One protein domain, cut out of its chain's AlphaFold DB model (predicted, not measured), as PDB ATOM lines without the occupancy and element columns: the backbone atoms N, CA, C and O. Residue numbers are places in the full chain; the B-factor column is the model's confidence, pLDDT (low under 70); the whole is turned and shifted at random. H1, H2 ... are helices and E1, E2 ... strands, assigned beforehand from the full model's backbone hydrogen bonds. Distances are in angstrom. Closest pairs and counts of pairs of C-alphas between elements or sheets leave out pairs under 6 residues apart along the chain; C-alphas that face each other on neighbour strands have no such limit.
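What this domain is: This is residues 91 to 132 and 156 to 207 of the 229 residues of the protein "rRNA_proc-arch domain-containing protein" of Chiloscyllium punctatum (UniProt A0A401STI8). A strongly twisted antiparallel sheet, E4 E3 E2 E1 E5, has helix H1 across one face, in two layers. The 94 printed residues, of mixed class, run E1 to E5, then H1. The whole is compact, with radius of gyration of the C-alphas 13.5 A, spanning 36 by 33 by 26 A.

Where its parts are: E1, residues 94 to 99, begins at C-alpha (2.161, -58.326, 70.061). E2, 104 to 115, is 25.3 A long and bends by 82 degrees. E3 is 120 to 128, E4 164 to 171, E5 175 to 182. H1, 187 to 198, ends at C-alpha (-11.829, -77.077, 77.555).

How they stand to each other: E1, E2 and E3 form a meander of successive antiparallel neighbours; N 98 and O 106 are 2.7 A apart, N 111 and O 123 2.8 A. H1, at height 8.9 A over the sheet, is only just over E3, with 3 C-alphas falling on it. In H1 every O i to N i+4 pair is within hydrogen-bond range.

The domain as a whole: Across the cut, C-alphas 132 and 156 are 21.5 A apart. Residues 200 to 207 are among those under pLDDT 70.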
ATOM      1  N   SER A  91       6.477 -61.230  68.507       91.25
ATOM      2  CA  SER A  91       6.728 -61.669  69.878       91.25
ATOM      3  C   SER A  91       5.430 -61.847  70.669       91.25
ATOM      4  O   SER A  91       4.405 -61.238  70.360       91.25
ATOM      5  N   VAL A  92       5.490 -62.608  71.763       93.50
ATOM      6  CA  VAL A  92       4.387 -62.693  72.734       93.50
ATOM      7  C   VAL A  92       3.967 -61.287  73.194       93.50
ATOM      8  O   VAL A  92       4.804 -60.401  73.377       93.50
ATOM      9  N   GLY A  93       2.658 -61.067  73.317       93.62
ATOM     10  CA  GLY A  93       2.040 -59.782  73.647       93.62
ATOM     11  C   GLY A  93       1.849 -58.832  72.461       93.62
ATOM     12  O   GLY A  93       1.207 -57.793  72.620       93.62
ATOM     13  N   ARG A  94       2.372 -59.143  71.267       94.62
ATOM     14  CA  ARG A  94       2.161 -58.326  70.061       94.62
ATOM     15  C   ARG A  94       0.691 -58.343  69.651       94.62
ATOM     16  O   ARG A  94       0.096 -59.416  69.552       94.62
ATOM     17  N   VAL A  95       0.135 -57.165  69.364       94.38
ATOM     18  CA  VAL A  95      -1.209 -57.029  68.795       94.38
ATOM     19  C   VAL A  95      -1.137 -57.154  67.271       94.38
ATOM     20  O   VAL A  95      -0.319 -56.500  66.614       94.38
ATOM     21  N   LEU A  96      -2.005 -57.981  66.708       93.19
ATOM     22  CA  LEU A  96      -2.121 -58.285  65.289       93.19
ATOM     23  C   LEU A  96      -3.546 -58.039  64.805       93.19
ATOM     24  O   LEU A  96      -4.492 -58.066  65.589       93.19
ATOM     25  N   VAL A  97      -3.689 -57.861  63.497       91.88
ATOM     26  CA  VAL A  97      -4.975 -57.979  62.809       91.88
ATOM     27  C   VAL A  97      -5.025 -59.359  62.171       91.88
ATOM     28  O   VAL A  97      -4.149 -59.710  61.381       91.88
ATOM     29  N   VAL A  98      -6.040 -60.136  62.524       90.44
ATOM     30  CA  VAL A  98      -6.306 -61.487  62.036       90.44
ATOM     31  C   VAL A  98      -7.326 -61.406  60.912       90.44
ATOM     32  O   VAL A  98      -8.375 -60.771  61.044       90.44
ATOM     33  N   LYS A  99      -6.995 -62.045  59.794       87.44
ATOM     34  CA  LYS A  99      -7.810 -62.106  58.587       87.44
ATOM     35  C   LYS A  99      -7.891 -63.562  58.139       87.44
ATOM     36  O   LYS A  99      -6.988 -64.061  57.478       87.44
ATOM     37  N   ASN A 100      -8.973 -64.232  58.520       84.75
ATOM     38  CA  ASN A 100      -9.270 -65.618  58.161       84.75
ATOM     39  C   ASN A 100     -10.761 -65.743  57.789       84.75
ATOM     40  O   ASN A 100     -11.514 -64.780  57.918       84.75
ATOM     41  N   GLN A 101     -11.202 -66.918  57.346       79.62
ATOM     42  CA  GLN A 101     -12.601 -67.220  57.038       79.62
ATOM     43  C   GLN A 101     -13.525 -66.905  58.227       79.62
ATOM     44  O   GLN A 101     -14.583 -66.312  58.042       79.62
ATOM     45  N   CYS A 102     -13.078 -67.206  59.451       79.38
ATOM     46  CA  CYS A 102     -13.837 -66.941  60.675       79.38
ATOM     47  C   CYS A 102     -13.739 -65.488  61.170       79.38
ATOM     48  O   CYS A 102     -14.635 -65.011  61.860       79.38
ATOM     49  N   HIS A 103     -12.651 -64.777  60.845       83.88
ATOM     50  CA  HIS A 103     -12.318 -63.480  61.450       83.88
ATOM     51  C   HIS A 103     -12.036 -62.428  60.376       83.88
ATOM     52  O   HIS A 103     -11.004 -62.468  59.699       83.88
ATOM     53  N   LYS A 104     -12.925 -61.441  60.248       84.94
ATOM     54  CA  LYS A 104     -12.799 -60.332  59.290       84.94
ATOM     55  C   LYS A 104     -12.103 -59.131  59.939       84.94
ATOM     56  O   LYS A 104     -12.763 -58.263  60.496       84.94
ATOM     57  N   ASN A 105     -10.772 -59.079  59.856       88.06
ATOM     58  CA  ASN A 105      -9.938 -58.019  60.448       88.06
ATOM     59  C   ASN A 105     -10.136 -57.870  61.970       88.06
ATOM     60  O   ASN A 105     -10.259 -56.759  62.494       88.06
ATOM     61  N   ALA A 106     -10.174 -58.994  62.684       90.75
ATOM     62  CA  ALA A 106     -10.272 -59.006  64.141       90.75
ATOM     63  C   ALA A 106      -8.922 -58.726  64.795       90.75
ATOM     64  O   ALA A 106      -7.876 -59.122  64.284       90.75
ATOM     65  N   LEU A 107      -8.925 -58.053  65.943       92.44
ATOM     66  CA  LEU A 107      -7.699 -57.856  66.710       92.44
ATOM     67  C   LEU A 107      -7.360 -59.119  67.494       92.44
ATOM     68  O   LEU A 107      -8.222 -59.722  68.131       92.44
ATOM     69  N   GLY A 108      -6.088 -59.495  67.469       93.56
ATOM     70  CA  GLY A 108      -5.571 -60.624  68.222       93.56
ATOM     71  C   GLY A 108      -4.279 -60.290  68.948       93.56
ATOM     72  O   GLY A 108      -3.540 -59.395  68.544       93.56
ATOM     73  N   VAL A 109      -3.994 -61.012  70.028       95.62
ATOM     74  CA  VAL A 109      -2.749 -60.886  70.795       95.62
ATOM     75  C   VAL A 109      -2.011 -62.212  70.787       95.62
ATOM     76  O   VAL A 109      -2.585 -63.241  71.147       95.62
ATOM     77  N   ILE A 110      -0.734 -62.198  70.403       95.25
ATOM     78  CA  ILE A 110       0.093 -63.410  70.401       95.25
ATOM     79  C   ILE A 110       0.319 -63.867  71.845       95.25
ATOM     80  O   ILE A 110       0.890 -63.132  72.650       95.25
ATOM     81  N   LEU A 111      -0.084 -65.093  72.160       94.75
ATOM     82  CA  LEU A 111       0.181 -65.744  73.441       94.75
ATOM     83  C   LEU A 111       1.440 -66.611  73.369       94.75
ATOM     84  O   LEU A 111       2.253 -66.606  74.284       94.75
ATOM     85  N   GLN A 112       1.625 -67.340  72.271       93.50
ATOM     86  CA  GLN A 112       2.756 -68.250  72.110       93.50
ATOM     87  C   GLN A 112       3.180 -68.324  70.648       93.50
ATOM     88  O   GLN A 112       2.345 -68.309  69.745       93.50
ATOM     89  N   VAL A 113       4.487 -68.439  70.428       91.75
ATOM     90  CA  VAL A 113       5.081 -68.661  69.109       91.75
ATOM     91  C   VAL A 113       5.629 -70.084  69.071       91.75
ATOM     92  O   VAL A 113       6.526 -70.416  69.842       91.75
ATOM     93  N   CYS A 114       5.104 -70.912  68.174       88.69
ATOM     94  CA  CYS A 114       5.573 -72.273  67.940       88.69
ATOM     95  C   CYS A 114       6.267 -72.342  66.577       88.69
ATOM     96  O   CYS A 114       5.690 -71.977  65.549       88.69
ATOM     97  N   THR A 115       7.514 -72.801  66.573       84.69
ATOM     98  CA  THR A 115       8.306 -72.988  65.354       84.69
ATOM     99  C   THR A 115       8.504 -74.481  65.148       84.69
ATOM    100  O   THR A 115       9.305 -75.088  65.854       84.69
ATOM    101  N   ASP A 116       7.767 -75.055  64.199       79.75
ATOM    102  CA  ASP A 116       7.967 -76.431  63.749       79.75
ATOM    103  C   ASP A 116       8.950 -76.429  62.557       79.75
ATOM    104  O   ASP A 116       9.245 -75.376  61.987       79.75
ATOM    105  N   SER A 117       9.478 -77.598  62.174       66.69
ATOM    106  CA  SER A 117      10.625 -77.773  61.254       66.69
ATOM    107  C   SER A 117      10.543 -77.052  59.897       66.69
ATOM    108  O   SER A 117      11.579 -76.807  59.283       66.69
ATOM    109  N   SER A 118       9.348 -76.682  59.430       67.81
ATOM    110  CA  SER A 118       9.150 -75.882  58.211       67.81
ATOM    111  C   SER A 118       8.060 -74.811  58.316       67.81
ATOM    112  O   SER A 118       8.012 -73.911  57.480       67.81
ATOM    113  N   ASN A 119       7.198 -74.868  59.336       75.81
ATOM    114  CA  ASN A 119       6.039 -73.990  59.465       75.81
ATOM    115  C   ASN A 119       5.988 -73.354  60.850       75.81
ATOM    116  O   ASN A 119       6.161 -74.009  61.878       75.81
ATOM    117  N   ARG A 120       5.706 -72.053  60.873       84.56
ATOM    118  CA  ARG A 120       5.518 -71.295  62.109       84.56
ATOM    119  C   ARG A 120       4.047 -71.091  62.377       84.56
ATOM    120  O   ARG A 120       3.256 -70.850  61.464       84.56
ATOM    121  N   SER A 121       3.708 -71.160  63.650       90.94
ATOM    122  CA  SER A 121       2.349 -70.990  64.120       90.94
ATOM    123  C   SER A 121       2.309 -70.131  65.372       90.94
ATOM    124  O   SER A 121       3.217 -70.155  66.202       90.94
ATOM    125  N   PHE A 122       1.248 -69.348  65.487       92.94
ATOM    126  CA  PHE A 122       1.083 -68.331  66.511       92.94
ATOM    127  C   PHE A 122      -0.216 -68.606  67.252       92.94
ATOM    128  O   PHE A 122      -1.305 -68.377  66.723       92.94
ATOM    129  N   THR A 123      -0.114 -69.100  68.480       94.00
ATOM    130  CA  THR A 123      -1.278 -69.218  69.360       94.00
ATOM    131  C   THR A 123      -1.686 -67.809  69.758       94.00
ATOM    132  O   THR A 123      -0.930 -67.111  70.437       94.00
ATOM    133  N   THR A 124      -2.859 -67.379  69.308       94.19
ATOM    134  CA  THR A 124      -3.320 -65.995  69.401       94.19
ATOM    135  C   THR A 124      -4.679 -65.958  70.087       94.19
ATOM    136  O   THR A 124      -5.562 -66.754  69.776       94.19
ATOM    137  N   LEU A 125      -4.842 -65.030  71.028       93.88
ATOM    138  CA  LEU A 125      -6.137 -64.678  71.601       93.88
ATOM    139  C   LEU A 125      -6.806 -63.669  70.671       93.88
ATOM    140  O   LEU A 125      -6.345 -62.532  70.595       93.88
ATOM    141  N   VAL A 126      -7.847 -64.079  69.958       92.75
ATOM    142  CA  VAL A 126      -8.565 -63.257  68.981       92.75
ATOM    143  C   VAL A 126      -9.856 -62.740  69.600       92.75
ATOM    144  O   VAL A 126     -10.579 -63.482  70.268       92.75
ATOM    145  N   LEU A 127     -10.128 -61.454  69.392       90.56
ATOM    146  CA  LEU A 127     -11.380 -60.822  69.777       90.56
ATOM    147  C   LEU A 127     -12.505 -61.333  68.875       90.56
ATOM    148  O   LEU A 127     -12.393 -61.264  67.654       90.56
ATOM    149  N   SER A 128     -13.590 -61.813  69.474       85.19
ATOM    150  CA  SER A 128     -14.741 -62.336  68.740       85.19
ATOM    151  C   SER A 128     -16.045 -61.896  69.391       85.19
ATOM    152  O   SER A 128     -16.071 -61.396  70.518       85.19
ATOM    153  N   GLU A 129     -17.153 -62.120  68.700       81.69
ATOM    154  CA  GLU A 129     -18.460 -62.121  69.348       81.69
ATOM    155  C   GLU A 129     -18.553 -63.288  70.350       81.69
ATOM    156  O   GLU A 129     -17.797 -64.269  70.241       81.69
ATOM    157  N   PRO A 130     -19.402 -63.176  71.383       70.44
ATOM    158  CA  PRO A 130     -19.576 -64.246  72.347       70.44
ATOM    159  C   PRO A 130     -20.202 -65.439  71.623       70.44
ATOM    160  O   PRO A 130     -21.190 -65.292  70.908       70.44
ATOM    161  N   ARG A 131     -19.604 -66.624  71.793       58.41
ATOM    162  CA  ARG A 131     -20.110 -67.876  71.219       58.41
ATOM    163  C   ARG A 131     -21.559 -68.073  71.675       58.41
ATOM    164  O   ARG A 131     -21.790 -68.354  72.847       58.41
ATOM    165  N   GLN A 132     -22.518 -67.921  70.765       48.28
ATOM    166  CA  GLN A 132     -23.837 -68.511  70.951       48.28
ATOM    167  C   GLN A 132     -23.649 -70.028  70.855       48.28
ATOM    168  O   GLN A 132     -23.103 -70.528  69.872       48.28
ATOM    169  N   LEU A 156     -11.705 -52.408  61.033       83.75
ATOM    170  CA  LEU A 156     -11.457 -53.410  62.065       83.75
ATOM    171  C   LEU A 156     -12.790 -53.945  62.582       83.75
ATOM    172  O   LEU A 156     -13.774 -53.210  62.663       83.75
ATOM    173  N   PHE A 157     -12.802 -55.220  62.959       83.69
ATOM    174  CA  PHE A 157     -13.934 -55.787  63.675       83.69
ATOM    175  C   PHE A 157     -14.050 -55.140  65.063       83.69
ATOM    176  O   PHE A 157     -13.086 -55.109  65.836       83.69
ATOM    177  N   LEU A 158     -15.243 -54.627  65.363       82.12
ATOM    178  CA  LEU A 158     -15.609 -54.033  66.643       82.12
ATOM    179  C   LEU A 158     -16.816 -54.810  67.178       82.12
ATOM    180  O   LEU A 158     -17.844 -54.824  66.504       82.12
ATOM    181  N   PRO A 159     -16.718 -55.464  68.346       79.56
ATOM    182  CA  PRO A 159     -17.854 -56.178  68.907       79.56
ATOM    183  C   PRO A 159     -18.926 -55.169  69.333       79.56
ATOM    184  O   PRO A 159     -18.669 -54.297  70.163       79.56
ATOM    185  N   GLU A 160     -20.131 -55.295  68.779       76.38
ATOM    186  CA  GLU A 160     -21.277 -54.448  69.142       76.38
ATOM    187  C   GLU A 160     -21.923 -54.893  70.474       76.38
ATOM    188  O   GLU A 160     -22.619 -54.117  71.130       76.38
ATOM    189  N   GLY A 161     -21.641 -56.129  70.912       74.00
ATOM    190  CA  GLY A 161     -22.150 -56.755  72.140       74.00
ATOM    191  C   GLY A 161     -21.075 -57.081  73.197       74.00
ATOM    192  O   GLY A 161     -19.966 -56.540  73.161       74.00
ATOM    193  N   PRO A 162     -21.376 -57.959  74.181       75.31
ATOM    194  CA  PRO A 162     -20.392 -58.373  75.179       75.31
ATOM    195  C   PRO A 162     -19.195 -59.041  74.495       75.31
ATOM    196  O   PRO A 162     -19.369 -59.972  73.717       75.31
ATOM    197  N   CYS A 163     -17.979 -58.570  74.769       73.38
ATOM    198  CA  CYS A 163     -16.791 -59.048  74.068       73.38
ATOM    199  C   CYS A 163     -16.507 -60.529  74.375       73.38
ATOM    200  O   CYS A 163     -16.247 -60.906  75.522       73.38
ATOM    201  N   GLY A 164     -16.529 -61.360  73.335       84.12
ATOM    202  CA  GLY A 164     -16.029 -62.725  73.362       84.12
ATOM    203  C   GLY A 164     -14.538 -62.783  73.039       84.12
ATOM    204  O   GLY A 164     -13.913 -61.805  72.622       84.12
ATOM    205  N   HIS A 165     -13.952 -63.955  73.252       87.94
ATOM    206  CA  HIS A 165     -12.600 -64.243  72.801       87.94
ATOM    207  C   HIS A 165     -12.462 -65.717  72.449       87.94
ATOM    208  O   HIS A 165     -13.111 -66.585  73.038       87.94
ATOM    209  N   VAL A 166     -11.559 -65.997  71.520       89.75
ATOM    210  CA  VAL A 166     -11.205 -67.349  71.106       89.75
ATOM    211  C   VAL A 166      -9.688 -67.465  71.044       89.75
ATOM    212  O   VAL A 166      -9.003 -66.548  70.596       89.75
ATOM    213  N   VAL A 167      -9.150 -68.584  71.528       91.25
ATOM    214  CA  VAL A 167      -7.726 -68.899  71.380       91.25
ATOM    215  C   VAL A 167      -7.574 -69.843  70.199       91.25
ATOM    216  O   VAL A 167      -8.040 -70.982  70.246       91.25
ATOM    217  N   GLU A 168      -6.904 -69.370  69.154       90.94
ATOM    218  CA  GLU A 168      -6.695 -70.102  67.905       90.94
ATOM    219  C   GLU A 168      -5.216 -70.127  67.513       90.94
ATOM    220  O   GLU A 168      -4.442 -69.213  67.809       90.94
ATOM    221  N   LYS A 169      -4.814 -71.210  66.843       92.19
ATOM    222  CA  LYS A 169      -3.466 -71.386  66.300       92.19
ATOM    223  C   LYS A 169      -3.452 -70.835  64.875       92.19
ATOM    224  O   LYS A 169      -4.013 -71.453  63.977       92.19
ATOM    225  N   LEU A 170      -2.814 -69.686  64.683       91.62
ATOM    226  CA  LEU A 170      -2.760 -68.980  63.404       91.62
ATOM    227  C   LEU A 170      -1.472 -69.285  62.643       91.62
ATOM    228  O   LEU A 170      -0.414 -69.495  63.239       91.62
ATOM    229  N   THR A 171      -1.545 -69.261  61.319       90.62
ATOM    230  CA  THR A 171      -0.393 -69.328  60.415       90.62
ATOM    231  C   THR A 171      -0.078 -67.950  59.832       90.62
ATOM    232  O   THR A 171      -0.847 -67.001  59.972       90.62
ATOM    233  N   ALA A 172       1.047 -67.827  59.123       86.81
ATOM    234  CA  ALA A 172       1.435 -66.583  58.454       86.81
ATOM    235  C   ALA A 172       0.381 -66.048  57.462       86.81
ATOM    236  O   ALA A 172       0.344 -64.846  57.206       86.81
ATOM    237  N   LYS A 173      -0.475 -66.923  56.910       86.81
ATOM    238  CA  LYS A 173      -1.552 -66.547  55.979       86.81
ATOM    239  C   LYS A 173      -2.714 -65.843  56.678       86.81
ATOM    240  O   LYS A 173      -3.333 -64.972  56.080       86.81
ATOM    241  N   ASP A 174      -2.954 -66.179  57.942       89.12
ATOM    242  CA  ASP A 174      -4.087 -65.671  58.722       89.12
ATOM    243  C   ASP A 174      -3.797 -64.290  59.341       89.12
ATOM    244  O   ASP A 174      -4.681 -63.650  59.911       89.12
ATOM    245  N   ILE A 175      -2.550 -63.813  59.254       89.31
ATOM    246  CA  ILE A 175      -2.119 -62.520  59.796       89.31
ATOM    247  C   ILE A 175      -2.322 -61.437  58.734       89.31
ATOM    248  O   ILE A 175      -1.555 -61.338  57.787       89.31
ATOM    249  N   GLY A 176      -3.317 -60.570  58.901       86.88
ATOM    250  CA  GLY A 176      -3.583 -59.465  57.978       86.88
ATOM    251  C   GLY A 176      -2.570 -58.320  58.080       86.88
ATOM    252  O   GLY A 176      -2.125 -57.801  57.054       86.88
ATOM    253  N   SER A 177      -2.210 -57.912  59.302       88.62
ATOM    254  CA  SER A 177      -1.194 -56.879  59.558       88.62
ATOM    255  C   SER A 177      -0.636 -56.954  60.979       88.62
ATOM    256  O   SER A 177      -1.350 -57.315  61.917       88.62
ATOM    257  N   ILE A 178       0.626 -56.556  61.155       90.19
ATOM    258  CA  ILE A 178       1.299 -56.482  62.458       90.19
ATOM    259  C   ILE A 178       1.220 -55.045  62.972       90.19
ATOM    260  O   ILE A 178       1.625 -54.119  62.273       90.19
ATOM    261  N   THR A 179       0.734 -54.845  64.197       90.94
ATOM    262  CA  THR A 179       0.683 -53.505  64.793       90.94
ATOM    263  C   THR A 179       1.934 -53.210  65.626       90.94
ATOM    264  O   THR A 179       2.647 -54.105  66.081       90.94
ATOM    265  N   VAL A 180       2.186 -51.931  65.898       90.94
ATOM    266  CA  VAL A 180       3.303 -51.501  66.759       90.94
ATOM    267  C   VAL A 180       3.004 -51.738  68.247       90.94
ATOM    268  O   VAL A 180       3.915 -51.762  69.075       90.94
ATOM    269  N   LYS A 181       1.735 -51.948  68.616       92.69
ATOM    270  CA  LYS A 181       1.316 -52.080  70.013       92.69
ATOM    271  C   LYS A 181       1.667 -53.465  70.565       92.69
ATOM    272  O   LYS A 181       1.382 -54.494  69.953       92.69
ATOM    273  N   THR A 182       2.252 -53.466  71.759       92.69
ATOM    274  CA  THR A 182       2.526 -54.670  72.549       92.69
ATOM    275  C   THR A 182       1.838 -54.530  73.895       92.69
ATOM    276  O   THR A 182       2.006 -53.519  74.578       92.69
ATOM    277  N   LEU A 183       1.076 -55.544  74.282       93.75
ATOM    278  CA  LEU A 183       0.432 -55.640  75.582       93.75
ATOM    279  C   LEU A 183       1.294 -56.475  76.525       93.75
ATOM    280  O   LEU A 183       1.828 -57.518  76.150       93.75
ATOM    281  N   ARG A 184       1.416 -56.020  77.774       92.88
ATOM    282  CA  ARG A 184       2.052 -56.800  78.839       92.88
ATOM    283  C   ARG A 184       1.035 -57.807  79.361       92.88
ATOM    284  O   ARG A 184       0.093 -57.423  80.046       92.88
ATOM    285  N   ILE A 185       1.215 -59.075  79.003       93.12
ATOM    286  CA  ILE A 185       0.289 -60.159  79.340       93.12
ATOM    287  C   ILE A 185       1.026 -61.341  79.968       93.12
ATOM    288  O   ILE A 185       2.177 -61.615  79.635       93.12
ATOM    289  N   ASN A 186       0.337 -62.070  80.845       93.62
ATOM    290  CA  ASN A 186       0.801 -63.358  81.357       93.62
ATOM    291  C   ASN A 186       0.272 -64.471  80.447       93.62
ATOM    292  O   ASN A 186      -0.776 -65.052  80.730       93.62
ATOM    293  N   ALA A 187       0.960 -64.728  79.335       91.81
ATOM    294  CA  ALA A 187       0.471 -65.638  78.302       91.81
ATOM    295  C   ALA A 187       0.259 -67.076  78.801       91.81
ATOM    296  O   ALA A 187      -0.784 -67.659  78.514       91.81
ATOM    297  N   ASP A 188       1.175 -67.611  79.615       91.44
ATOM    298  CA  ASP A 188       1.074 -68.982  80.135       91.44
ATOM    299  C   ASP A 188      -0.194 -69.181  80.971       91.44
ATOM    300  O   ASP A 188      -0.940 -70.135  80.771       91.44
ATOM    301  N   LYS A 189      -0.517 -68.207  81.834       91.88
ATOM    302  CA  LYS A 189      -1.734 -68.244  82.657       91.88
ATOM    303  C   LYS A 189      -3.004 -68.225  81.808       91.88
ATOM    304  O   LYS A 189      -3.962 -68.910  82.151       91.88
ATOM    305  N   ILE A 190      -3.015 -67.450  80.721       91.12
ATOM    306  CA  ILE A 190      -4.158 -67.373  79.799       91.12
ATOM    307  C   ILE A 190      -4.328 -68.707  79.066       91.12
ATOM    308  O   ILE A 190      -5.442 -69.215  78.963       91.12
ATOM    309  N   ILE A 191      -3.229 -69.299  78.593       90.81
ATOM    310  CA  ILE A 191      -3.246 -70.599  77.913       90.81
ATOM    311  C   ILE A 191      -3.717 -71.700  78.870       90.81
ATOM    312  O   ILE A 191      -4.538 -72.534  78.486       90.81
ATOM    313  N   ASP A 192      -3.237 -71.703  80.110       89.81
ATOM    314  CA  ASP A 192      -3.633 -72.687  81.116       89.81
ATOM    315  C   ASP A 192      -5.099 -72.534  81.527       89.81
ATOM    316  O   ASP A 192      -5.805 -73.536  81.647       89.81
ATOM    317  N   ASP A 193      -5.584 -71.303  81.707       88.19
ATOM    318  CA  ASP A 193      -7.001 -71.032  81.971       88.19
ATOM    319  C   ASP A 193      -7.877 -71.505  80.805       88.19
ATOM    320  O   ASP A 193      -8.862 -72.217  81.012       88.19
ATOM    321  N   TYR A 194      -7.468 -71.216  79.568       86.94
ATOM    322  CA  TYR A 194      -8.156 -71.699  78.374       86.94
ATOM    323  C   TYR A 194      -8.209 -73.231  78.328       86.94
ATOM    324  O   TYR A 194      -9.284 -73.798  78.143       86.94
ATOM    325  N   LYS A 195      -7.085 -73.922  78.564       86.38
ATOM    326  CA  LYS A 195      -7.030 -75.395  78.607       86.38
ATOM    327  C   LYS A 195      -7.930 -75.974  79.695       86.38
ATOM    328  O   LYS A 195      -8.619 -76.958  79.441       86.38
ATOM    329  N   LYS A 196      -7.972 -75.361  80.883       85.75
ATOM    330  CA  LYS A 196      -8.870 -75.785  81.969       85.75
ATOM    331  C   LYS A 196     -10.337 -75.684  81.557       85.75
ATOM    332  O   LYS A 196     -11.087 -76.611  81.835       85.75
ATOM    333  N   ARG A 197     -10.732 -74.620  80.847       78.81
ATOM    334  CA  ARG A 197     -12.107 -74.429  80.341       78.81
ATOM    335  C   ARG A 197     -12.514 -75.432  79.260       78.81
ATOM    336  O   ARG A 197     -13.703 -75.691  79.112       78.81
ATOM    337  N   GLN A 198     -11.555 -76.007  78.527       76.56
ATOM    338  CA  GLN A 198     -11.829 -77.077  77.555       76.56
ATOM    339  C   GLN A 198     -12.134 -78.425  78.221       76.56
ATOM    340  O   GLN A 198     -12.687 -79.319  77.582       76.56
ATOM    341  N   ILE A 199     -11.805 -78.591  79.504       76.44
ATOM    342  CA  ILE A 199     -12.177 -79.787  80.257       76.44
ATOM    343  C   ILE A 199     -13.690 -79.698  80.533       76.44
ATOM    344  O   ILE A 199     -14.124 -78.727  81.159       76.44
ATOM    345  N   PRO A 200     -14.501 -80.705  80.145       66.81
ATOM    346  CA  PRO A 200     -15.966 -80.651  80.232       66.81
ATOM    347  C   PRO A 200     -16.519 -80.235  81.603       66.81
ATOM    348  O   PRO A 200     -17.554 -79.582  81.687       66.81
ATOM    349  N   ARG A 201     -15.794 -80.549  82.684       68.69
ATOM    350  CA  ARG A 201     -16.147 -80.204  84.068       68.69
ATOM    351  C   ARG A 201     -16.140 -78.696  84.374       68.69
ATOM    352  O   ARG A 201     -16.806 -78.285  85.316       68.69
ATOM    353  N   PHE A 202     -15.394 -77.878  83.629       60.69
ATOM    354  CA  PHE A 202     -15.160 -76.455  83.937       60.69
ATOM    355  C   PHE A 202     -15.768 -75.484  82.912       60.69
ATOM    356  O   PHE A 202     -15.483 -74.286  82.951       60.69
ATOM    357  N   ARG A 203     -16.618 -75.977  82.003       58.53
ATOM    358  CA  ARG A 203     -17.172 -75.200  80.879       58.53
ATOM    359  C   ARG A 203     -18.096 -74.043  81.313       58.53
ATOM    360  O   ARG A 203     -18.300 -73.118  80.540       58.53
ATOM    361  N   SER A 204     -18.597 -74.052  82.552       45.88
ATOM    362  CA  SER A 204     -19.654 -73.155  83.051       45.88
ATOM    363  C   SER A 204     -19.202 -71.981  83.937       45.88
ATOM    364  O   SER A 204     -20.047 -71.304  84.518       45.88
ATOM    365  N   VAL A 205     -17.902 -71.683  84.060       43.53
ATOM    366  CA  VAL A 205     -17.449 -70.528  84.869       43.53
ATOM    367  C   VAL A 205     -17.389 -69.259  84.007       43.53
ATOM    368  O   VAL A 205     -16.333 -68.863  83.498       43.53
ATOM    369  N   THR A 206     -18.545 -68.624  83.808       40.53
ATOM    370  CA  THR A 206     -18.686 -67.308  83.171       40.53
ATOM    371  C   THR A 206     -18.204 -66.208  84.115       40.53
ATOM    372  O   THR A 206     -18.792 -65.956  85.162       40.53
ATOM    373  N   TYR A 207     -17.132 -65.507  83.739       42.12
ATOM    374  CA  TYR A 207     -16.761 -64.253  84.394       42.12
ATOM    375  C   TYR A 207     -17.448 -63.102  83.662       42.12
ATOM    376  O   TYR A 207     -17.273 -62.930  82.455       42.12
TER     377      TYR A 207